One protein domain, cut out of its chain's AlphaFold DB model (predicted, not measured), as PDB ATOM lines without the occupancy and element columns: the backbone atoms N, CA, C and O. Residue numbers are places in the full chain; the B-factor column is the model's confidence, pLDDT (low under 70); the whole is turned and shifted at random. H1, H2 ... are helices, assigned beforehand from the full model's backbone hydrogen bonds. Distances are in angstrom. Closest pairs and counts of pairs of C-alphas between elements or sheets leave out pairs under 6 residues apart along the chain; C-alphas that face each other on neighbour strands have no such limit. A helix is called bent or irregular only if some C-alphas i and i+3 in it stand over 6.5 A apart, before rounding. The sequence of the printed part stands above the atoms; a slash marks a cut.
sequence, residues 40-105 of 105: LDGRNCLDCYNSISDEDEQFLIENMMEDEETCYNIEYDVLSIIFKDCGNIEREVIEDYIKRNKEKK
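AT A GLANCE: This is residues 40 to 105 of the 105 residues of an uncharacterized protein of Erysipelatoclostridium ramosum (UniProt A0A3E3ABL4). A compact head, made of the hairpin H1 and H2 with H3a packed on H1, continues into a long arm, residues 80 to 105, which sticks out and makes the length. The 66 printed residues include three named helices, H1, H2 and H3, all helix by class. The whole is extended, radius of gyration of the C-alphas 18.4 A, spanning 59 by 21 by 15 A.

IN THESE COORDINATES: H1, residues 40 to 50, begins at C-alpha 40 (-15.482, -33.858, 29.585) and measures 15.0 A; H2, residues 55 to 64, measures 14.6 A. H3, residues 68 to 103, one helix by its hydrogen bonds, is bent: C-alphas 85 and 88 are 7.9 A apart. Its arms are H3a, residues 68 to 85, 26.3 A, and H3b, residues 88 to 103, 23.0 A, ending at C-alpha 103 (-47.852, -28.169, 54.060).

HOW THE PARTS SIT: H1 and H2 touch as a hairpin, opposite ways at a shallow tilt of 5 degrees; their closest C-alphas, Asn 50 and Gln 58, are 5.8 A apart. H3a touches H1 with residues 71 to 76 alone, about perpendicular at 84 degrees, closest C-alphas Gly 42 and Glu 75, 4.4 A. H3b is apart from H1 and H2. Every O i to N i+4 pair is within hydrogen-bond range in H1, H3a and H3b, and 4 of 6 in H2.

THE WHOLE: The farthest C-alphas, Asp 56 and Lys 105, are 60.9 A apart. The printed part has no cut, both links are tight, and residue 105 is under pLDDT 70.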
ATOM      1  N   LEU A  40     -14.976 -34.405  30.850       98.06
ATOM      2  CA  LEU A  40     -15.482 -33.858  29.585       98.06
ATOM      3  C   LEU A  40     -16.052 -32.443  29.755       98.06
ATOM      4  O   LEU A  40     -15.793 -31.587  28.910       98.06
ATOM      5  N   ASP A  41     -16.768 -32.173  30.847       97.75
ATOM      6  CA  ASP A  41     -17.241 -30.819  31.161       97.75
ATOM      7  C   ASP A  41     -16.072 -29.837  31.348       97.75
ATOM      8  O   ASP A  41     -16.064 -28.761  30.745       97.75
ATOM      9  N   GLY A  42     -15.019 -30.236  32.065       98.00
ATOM     10  CA  GLY A  42     -13.817 -29.408  32.224       98.00
ATOM     11  C   GLY A  42     -13.068 -29.158  30.914       98.00
ATOM     12  O   GLY A  42     -12.604 -28.043  30.659       98.00
ATOM     13  N   ARG A  43     -13.020 -30.158  30.025       98.06
ATOM     14  CA  ARG A  43     -12.508 -29.989  28.657       98.06
ATOM     15  C   ARG A  43     -13.336 -28.968  27.876       98.06
ATOM     16  O   ARG A  43     -12.759 -28.157  27.156       98.06
ATOM     17  N   ASN A  44     -14.662 -28.962  28.030       96.94
ATOM     18  CA  ASN A  44     -15.524 -27.959  27.399       96.94
ATOM     19  C   ASN A  44     -15.246 -26.548  27.946       96.94
ATOM     20  O   ASN A  44     -15.268 -25.587  27.176       96.94
ATOM     21  N   CYS A  45     -14.939 -26.401  29.242       95.56
ATOM     22  CA  CYS A  45     -14.509 -25.117  29.807       95.56
ATOM     23  C   CYS A  45     -13.217 -24.608  29.156       95.56
ATOM     24  O   CYS A  45     -13.134 -23.430  28.799       95.56
ATOM     25  N   LEU A  46     -12.234 -25.495  28.975       96.88
ATOM     26  CA  LEU A  46     -10.988 -25.174  28.281       96.88
ATOM     27  C   LEU A  46     -11.233 -24.782  26.823       96.88
ATOM     28  O   LEU A  46     -10.730 -23.748  26.403       96.88
ATOM     29  N   ASP A  47     -12.055 -25.532  26.083       96.25
ATOM     30  CA  ASP A  47     -12.409 -25.217  24.689       96.25
ATOM     31  C   ASP A  47     -13.063 -23.830  24.561       96.25
ATOM     32  O   ASP A  47     -12.698 -23.022  23.704       96.25
ATOM     33  N   CYS A  48     -13.974 -23.499  25.484       94.81
ATOM     34  CA  CYS A  48     -14.589 -22.174  25.543       94.81
ATOM     35  C   CYS A  48     -13.542 -21.068  25.737       94.81
ATOM     36  O   CYS A  48     -13.596 -20.048  25.048       94.81
ATOM     37  N   TYR A  49     -12.591 -21.260  26.656       95.12
ATOM     38  CA  TYR A  49     -11.521 -20.291  26.898       95.12
ATOM     39  C   TYR A  49     -10.526 -20.220  25.728       95.12
ATOM     40  O   TYR A  49     -10.089 -19.131  25.365       95.12
ATOM     41  N   ASN A  50     -10.242 -21.347  25.072       94.56
ATOM     42  CA  ASN A  50      -9.319 -21.427  23.939       94.56
ATOM     43  C   ASN A  50      -9.729 -20.514  22.773       94.56
ATOM     44  O   ASN A  50      -8.898 -20.000  22.031       94.56
ATOM     45  N   SER A  51     -11.035 -20.266  22.624       91.88
ATOM     46  CA  SER A  51     -11.568 -19.372  21.590       91.88
ATOM     47  C   SER A  51     -11.178 -17.893  21.759       91.88
ATOM     48  O   SER A  51     -11.338 -17.113  20.817       91.88
ATOM     49  N   ILE A  52     -10.689 -17.501  22.941       94.12
ATOM     50  CA  ILE A  52     -10.319 -16.120  23.288       94.12
ATOM     51  C   ILE A  52      -8.867 -15.969  23.767       94.12
ATOM     52  O   ILE A  52      -8.466 -14.849  24.088       94.12
ATOM     53  N   SER A  53      -8.100 -17.059  23.833       94.62
ATOM     54  CA  SER A  53      -6.695 -17.065  24.253       94.62
ATOM     55  C   SER A  53      -5.746 -16.677  23.112       94.62
ATOM     56  O   SER A  53      -6.111 -16.713  21.931       94.62
ATOM     57  N   ASP A  54      -4.523 -16.276  23.466       95.81
ATOM     58  CA  ASP A  54      -3.459 -16.008  22.493       95.81
ATOM     59  C   ASP A  54      -2.762 -17.295  22.007       95.81
ATOM     60  O   ASP A  54      -2.986 -18.380  22.538       95.81
ATOM     61  N   GLU A  55      -1.940 -17.192  20.956       92.56
ATOM     62  CA  GLU A  55      -1.308 -18.356  20.307       92.56
ATOM     63  C   GLU A  55      -0.417 -19.177  21.260       92.56
ATOM     64  O   GLU A  55      -0.360 -20.403  21.138       92.56
ATOM     65  N   ASP A  56       0.256 -18.528  22.215       92.31
ATOM     66  CA  ASP A  56       1.125 -19.211  23.178       92.31
ATOM     67  C   ASP A  56       0.284 -19.995  24.202       92.31
ATOM     68  O   ASP A  56       0.602 -21.140  24.541       92.31
ATOM     69  N   GLU A  57      -0.820 -19.406  24.665       95.00
ATOM     70  CA  GLU A  57      -1.781 -20.062  25.550       95.00
ATOM     71  C   GLU A  57      -2.536 -21.201  24.852       95.00
ATOM     72  O   GLU A  57      -2.756 -22.242  25.473       95.00
ATOM     73  N   GLN A  58      -2.892 -21.052  23.572       95.56
ATOM     74  CA  GLN A  58      -3.641 -22.065  22.814       95.56
ATOM     75  C   GLN A  58      -2.940 -23.423  22.816       95.56
ATOM     76  O   GLN A  58      -3.560 -24.444  23.115       95.56
ATOM     77  N   PHE A  59      -1.627 -23.443  22.572       94.69
ATOM     78  CA  PHE A  59      -0.857 -24.684  22.608       94.69
ATOM     79  C   PHE A  59      -0.879 -25.346  23.996       94.69
ATOM     80  O   PHE A  59      -0.952 -26.571  24.113       94.69
ATOM     81  N   LEU A  60      -0.811 -24.558  25.071       96.44
ATOM     82  CA  LEU A  60      -0.886 -25.092  26.433       96.44
ATOM     83  C   LEU A  60      -2.279 -25.657  26.730       96.44
ATOM     84  O   LEU A  60      -2.383 -26.754  27.278       96.44
ATOM     85  N   ILE A  61      -3.330 -24.948  26.321       97.00
ATOM     86  CA  ILE A  61      -4.722 -25.359  26.511       97.00
ATOM     87  C   ILE A  61      -5.010 -26.668  25.776       97.00
ATOM     88  O   ILE A  61      -5.570 -27.585  26.374       97.00
ATOM     89  N   GLU A  62      -4.572 -26.805  24.525       95.56
ATOM     90  CA  GLU A  62      -4.739 -28.042  23.754       95.56
ATOM     91  C   GLU A  62      -4.086 -29.247  24.447       95.56
ATOM     92  O   GLU A  62      -4.678 -30.323  24.495       95.56
ATOM     93  N   ASN A  63      -2.906 -29.069  25.053       96.00
ATOM     94  CA  ASN A  63      -2.269 -30.133  25.833       96.00
ATOM     95  C   ASN A  63      -3.057 -30.466  27.109       96.00
ATOM     96  O   ASN A  63      -3.189 -31.637  27.460       96.00
ATOM     97  N   MET A  64      -3.598 -29.456  27.798       97.81
ATOM     98  CA  MET A  64      -4.426 -29.660  28.991       97.81
ATOM     99  C   MET A  64      -5.733 -30.396  28.667       97.81
ATOM    100  O   MET A  64      -6.180 -31.211  29.465       97.81
ATOM    101  N   MET A  65      -6.325 -30.154  27.492       97.12
ATOM    102  CA  MET A  65      -7.563 -30.805  27.036       97.12
ATOM    103  C   MET A  65      -7.429 -32.315  26.793       97.12
ATOM    104  O   MET A  65      -8.443 -33.015  26.711       97.12
ATOM    105  N   GLU A  66      -6.201 -32.818  26.661       96.81
ATOM    106  CA  GLU A  66      -5.901 -34.245  26.508       96.81
ATOM    107  C   GLU A  66      -5.513 -34.917  27.842       96.81
ATOM    108  O   GLU A  66      -5.337 -36.135  27.883       96.81
ATOM    109  N   ASP A  67      -5.421 -34.155  28.941       97.94
ATOM    110  CA  ASP A  67      -5.176 -34.671  30.290       97.94
ATOM    111  C   ASP A  67      -6.474 -34.731  31.112       97.94
ATOM    112  O   ASP A  67      -7.032 -33.717  31.547       97.94
ATOM    113  N   GLU A  68      -6.943 -35.955  31.340       97.69
ATOM    114  CA  GLU A  68      -8.177 -36.269  32.059       97.69
ATOM    115  C   GLU A  68      -8.192 -35.707  33.489       97.69
ATOM    116  O   GLU A  68      -9.203 -35.146  33.918       97.69
ATOM    117  N   GLU A  69      -7.079 -35.819  34.223       98.06
ATOM    118  CA  GLU A  69      -6.989 -35.345  35.610       98.06
ATOM    119  C   GLU A  69      -7.054 -33.821  35.679       98.06
ATOM    120  O   GLU A  69      -7.809 -33.257  36.479       98.06
ATOM    121  N   THR A  70      -6.321 -33.145  34.796       98.19
ATOM    122  CA  THR A  70      -6.381 -31.687  34.679       98.19
ATOM    123  C   THR A  70      -7.796 -31.221  34.347       98.19
ATOM    124  O   THR A  70      -8.319 -30.333  35.025       98.19
ATOM    125  N   CYS A  71      -8.455 -31.840  33.364       98.44
ATOM    126  CA  CYS A  71      -9.818 -31.472  32.987       98.44
ATOM    127  C   CYS A  71     -10.814 -31.673  34.141       98.44
ATOM    128  O   CYS A  71     -11.597 -30.771  34.444       98.44
ATOM    129  N   TYR A  72     -10.759 -32.816  34.834       98.38
ATOM    130  CA  TYR A  72     -11.613 -33.068  35.997       98.38
ATOM    131  C   TYR A  72     -11.420 -32.011  37.093       98.38
ATOM    132  O   TYR A  72     -12.398 -31.491  37.641       98.38
ATOM    133  N   ASN A  73     -10.164 -31.691  37.415       98.25
ATOM    134  CA  ASN A  73      -9.830 -30.737  38.470       98.25
ATOM    135  C   ASN A  73     -10.323 -29.325  38.137       98.25
ATOM    136  O   ASN A  73     -10.867 -28.657  39.014       98.25
ATOM    137  N   ILE A  74     -10.224 -28.899  36.874       97.69
ATOM    138  CA  ILE A  74     -10.748 -27.602  36.423       97.69
ATOM    139  C   ILE A  74     -12.252 -27.501  36.676       97.69
ATOM    140  O   ILE A  74     -12.692 -26.551  37.321       97.69
ATOM    141  N   GLU A  75     -13.042 -28.478  36.227       97.62
ATOM    142  CA  GLU A  75     -14.496 -28.443  36.436       97.62
ATOM    143  C   GLU A  75     -14.854 -28.528  37.922       97.62
ATOM    144  O   GLU A  75     -15.767 -27.855  38.409       97.62
ATOM    145  N   TYR A  76     -14.127 -29.350  38.682       96.44
ATOM    146  CA  TYR A  76     -14.304 -29.421  40.125       96.44
ATOM    147  C   TYR A  76     -14.087 -28.054  40.791       96.44
ATOM    148  O   TYR A  76     -14.941 -27.619  41.572       96.44
ATOM    149  N   ASP A  77     -12.997 -27.369  40.458       96.88
ATOM    150  CA  ASP A  77     -12.646 -26.077  41.037       96.88
ATOM    151  C   ASP A  77     -13.620 -24.975  40.601       96.88
ATOM    152  O   ASP A  77     -14.101 -24.226  41.457       96.88
ATOM    153  N   VAL A  78     -13.992 -24.922  39.317       94.69
ATOM    154  CA  VAL A  78     -14.994 -23.983  38.781       94.69
ATOM    155  C   VAL A  78     -16.319 -24.124  39.527       94.69
ATOM    156  O   VAL A  78     -16.829 -23.139  40.070       94.69
ATOM    157  N   LEU A  79     -16.853 -25.344  39.639       93.62
ATOM    158  CA  LEU A  79     -18.088 -25.588  40.385       93.62
ATOM    159  C   LEU A  79     -17.945 -25.240  41.866       93.62
ATOM    160  O   LEU A  79     -18.878 -24.698  42.457       93.62
ATOM    161  N   SER A  80     -16.792 -25.522  42.480       92.75
ATOM    162  CA  SER A  80     -16.561 -25.194  43.891       92.75
ATOM    163  C   SER A  80     -16.659 -23.687  44.151       92.75
ATOM    164  O   SER A  80     -17.248 -23.270  45.153       92.75
ATOM    165  N   ILE A  81     -16.142 -22.870  43.228       93.19
ATOM    166  CA  ILE A  81     -16.201 -21.408  43.289       93.19
ATOM    167  C   ILE A  81     -17.643 -20.940  43.082       93.19
ATOM    168  O   ILE A  81     -18.159 -20.184  43.904       93.19
ATOM    169  N   ILE A  82     -18.322 -21.447  42.048       90.69
ATOM    170  CA  ILE A  82     -19.719 -21.096  41.756       90.69
ATOM    171  C   ILE A  82     -20.620 -21.406  42.958       90.69
ATOM    172  O   ILE A  82     -21.368 -20.542  43.415       90.69
ATOM    173  N   PHE A  83     -20.530 -22.612  43.523       88.88
ATOM    174  CA  PHE A  83     -21.378 -23.003  44.652       88.88
ATOM    175  C   PHE A  83     -21.062 -22.227  45.929       88.88
ATOM    176  O   PHE A  83     -21.976 -21.895  46.687       88.88
ATOM    177  N   LYS A  84     -19.796 -21.863  46.155       87.69
ATOM    178  CA  LYS A  84     -19.426 -20.992  47.275       87.69
ATOM    179  C   LYS A  84     -20.128 -19.632  47.197       87.69
ATOM    180  O   LYS A  84     -20.557 -19.118  48.232       87.69
ATOM    181  N   ASP A  85     -20.298 -19.091  45.996       89.31
ATOM    182  CA  ASP A  85     -20.904 -17.775  45.785       89.31
ATOM    183  C   ASP A  85     -22.443 -17.828  45.679       89.31
ATOM    184  O   ASP A  85     -23.127 -16.836  45.947       89.31
ATOM    185  N   CYS A  86     -23.024 -18.993  45.370       90.00
ATOM    186  CA  CYS A  86     -24.472 -19.175  45.212       90.00
ATOM    187  C   CYS A  86     -25.231 -19.605  46.484       90.00
ATOM    188  O   CYS A  86     -26.450 -19.780  46.429       90.00
ATOM    189  N   GLY A  87     -24.576 -19.721  47.643       86.50
ATOM    190  CA  GLY A  87     -25.187 -20.301  48.853       86.50
ATOM    191  C   GLY A  87     -26.479 -19.621  49.352       86.50
ATOM    192  O   GLY A  87     -27.321 -20.271  49.974       86.50
ATOM    193  N   ASN A  88     -26.685 -18.328  49.068       90.06
ATOM    194  CA  ASN A  88     -27.943 -17.644  49.404       90.06
ATOM    195  C   ASN A  88     -29.119 -18.127  48.538       90.06
ATOM    196  O   ASN A  88     -30.212 -18.332  49.063       90.06
ATOM    197  N   ILE A  89     -28.883 -18.346  47.240       91.38
ATOM    198  CA  ILE A  89     -29.888 -18.864  46.301       91.38
ATOM    199  C   ILE A  89     -30.239 -20.305  46.681       91.38
ATOM    200  O   ILE A  89     -31.416 -20.653  46.771       91.38
ATOM    201  N   GLU A  90     -29.229 -21.132  46.973       91.81
ATOM    202  CA  GLU A  90     -29.445 -22.513  47.420       91.81
ATOM    203  C   GLU A  90     -30.309 -22.565  48.681       91.81
ATOM    204  O   GLU A  90     -31.268 -23.336  48.748       91.81
ATOM    205  N   ARG A  91     -30.013 -21.706  49.665       92.44
ATOM    206  CA  ARG A  91     -30.793 -21.622  50.902       92.44
ATOM    207  C   ARG A  91     -32.252 -21.280  50.628       92.44
ATOM    208  O   ARG A  91     -33.122 -21.982  51.134       92.44
ATOM    209  N   GLU A  92     -32.517 -20.240  49.840       95.81
ATOM    210  CA  GLU A  92     -33.883 -19.797  49.537       95.81
ATOM    211  C   GLU A  92     -34.706 -20.920  48.888       95.81
ATOM    212  O   GLU A  92     -35.819 -21.225  49.327       95.81
ATOM    213  N   VAL A  93     -34.129 -21.603  47.893       95.75
ATOM    214  CA  VAL A  93     -34.784 -22.726  47.212       95.75
ATOM    215  C   VAL A  93     -35.042 -23.882  48.183       95.75
ATOM    216  O   VAL A  93     -36.145 -24.434  48.213       95.75
ATOM    217  N   ILE A  94     -34.059 -24.250  49.012       96.12
ATOM    218  CA  ILE A  94     -34.206 -25.327  50.001       96.12
ATOM    219  C   ILE A  94     -35.307 -24.994  51.019       96.12
ATOM    220  O   ILE A  94     -36.145 -25.849  51.323       96.12
ATOM    221  N   GLU A  95     -35.340 -23.765  51.534       97.06
ATOM    222  CA  GLU A  95     -36.347 -23.307  52.497       97.06
ATOM    223  C   GLU A  95     -37.769 -23.371  51.921       97.06
ATOM    224  O   GLU A  95     -38.689 -23.854  52.597       97.06
ATOM    225  N   ASP A  96     -37.955 -22.979  50.659       96.81
ATOM    226  CA  ASP A  96     -39.230 -23.101  49.948       96.81
ATOM    227  C   ASP A  96     -39.672 -24.571  49.806       96.81
ATOM    228  O   ASP A  96     -40.809 -24.922  50.150       96.81
ATOM    229  N   TYR A  97     -38.772 -25.479  49.411       96.50
ATOM    230  CA  TYR A  97     -39.085 -26.912  49.363       96.50
ATOM    231  C   TYR A  97     -39.428 -27.490  50.743       96.50
ATOM    232  O   TYR A  97     -40.351 -28.308  50.847       96.50
ATOM    233  N   ILE A  98     -38.741 -27.070  51.811       96.81
ATOM    234  CA  ILE A  98     -39.072 -27.475  53.187       96.81
ATOM    235  C   ILE A  98     -40.487 -27.021  53.542       96.81
ATOM    236  O   ILE A  98     -41.277 -27.828  54.043       96.81
ATOM    237  N   LYS A  99     -40.827 -25.755  53.274       96.62
ATOM    238  CA  LYS A  99     -42.157 -25.203  53.548       96.62
ATOM    239  C   LYS A  99     -43.246 -25.994  52.821       96.62
ATOM    240  O   LYS A  99     -44.153 -26.515  53.469       96.62
ATOM    241  N   ARG A 100     -43.092 -26.205  51.511       96.44
ATOM    242  CA  ARG A 100     -44.041 -26.979  50.690       96.44
ATOM    243  C   ARG A 100     -44.222 -28.415  51.181       96.44
ATOM    244  O   ARG A 100     -45.309 -28.969  51.076       96.44
ATOM    245  N   ASN A 101     -43.171 -29.054  51.696       94.00
ATOM    246  CA  ASN A 101     -43.271 -30.420  52.219       94.00
ATOM    247  C   ASN A 101     -43.900 -30.489  53.616       94.00
ATOM    248  O   ASN A 101     -44.491 -31.513  53.952       94.00
ATOM    249  N   LYS A 102     -43.808 -29.422  54.420       92.06
ATOM    250  CA  LYS A 102     -44.549 -29.317  55.686       92.06
ATOM    251  C   LYS A 102     -46.050 -29.163  55.448       92.06
ATOM    252  O   LYS A 102     -46.818 -29.777  56.168       92.06
ATOM    253  N   GLU A 103     -46.445 -28.403  54.428       88.94
ATOM    254  CA  GLU A 103     -47.852 -28.169  54.060       88.94
ATOM    255  C   GLU A 103     -48.516 -29.370  53.358       88.94
ATOM    256  O   GLU A 103     -49.737 -29.457  53.297       88.94
ATOM    257  N   LYS A 104     -47.720 -30.305  52.819       77.62
ATOM    258  CA  LYS A 104     -48.198 -31.566  52.218       77.62
ATOM    259  C   LYS A 104     -48.484 -32.678  53.238       77.62
ATOM    260  O   LYS A 104     -48.941 -33.744  52.828       77.62
ATOM    261  N   LYS A 105     -48.140 -32.472  54.511       54.03
ATOM    262  CA  LYS A 105     -48.461 -33.386  55.616       54.03
ATOM    263  C   LYS A 105     -49.766 -32.970  56.272       54.03
ATOM    264  O   LYS A 105     -50.507 -33.897  56.657       54.03
TER     265      LYS A 105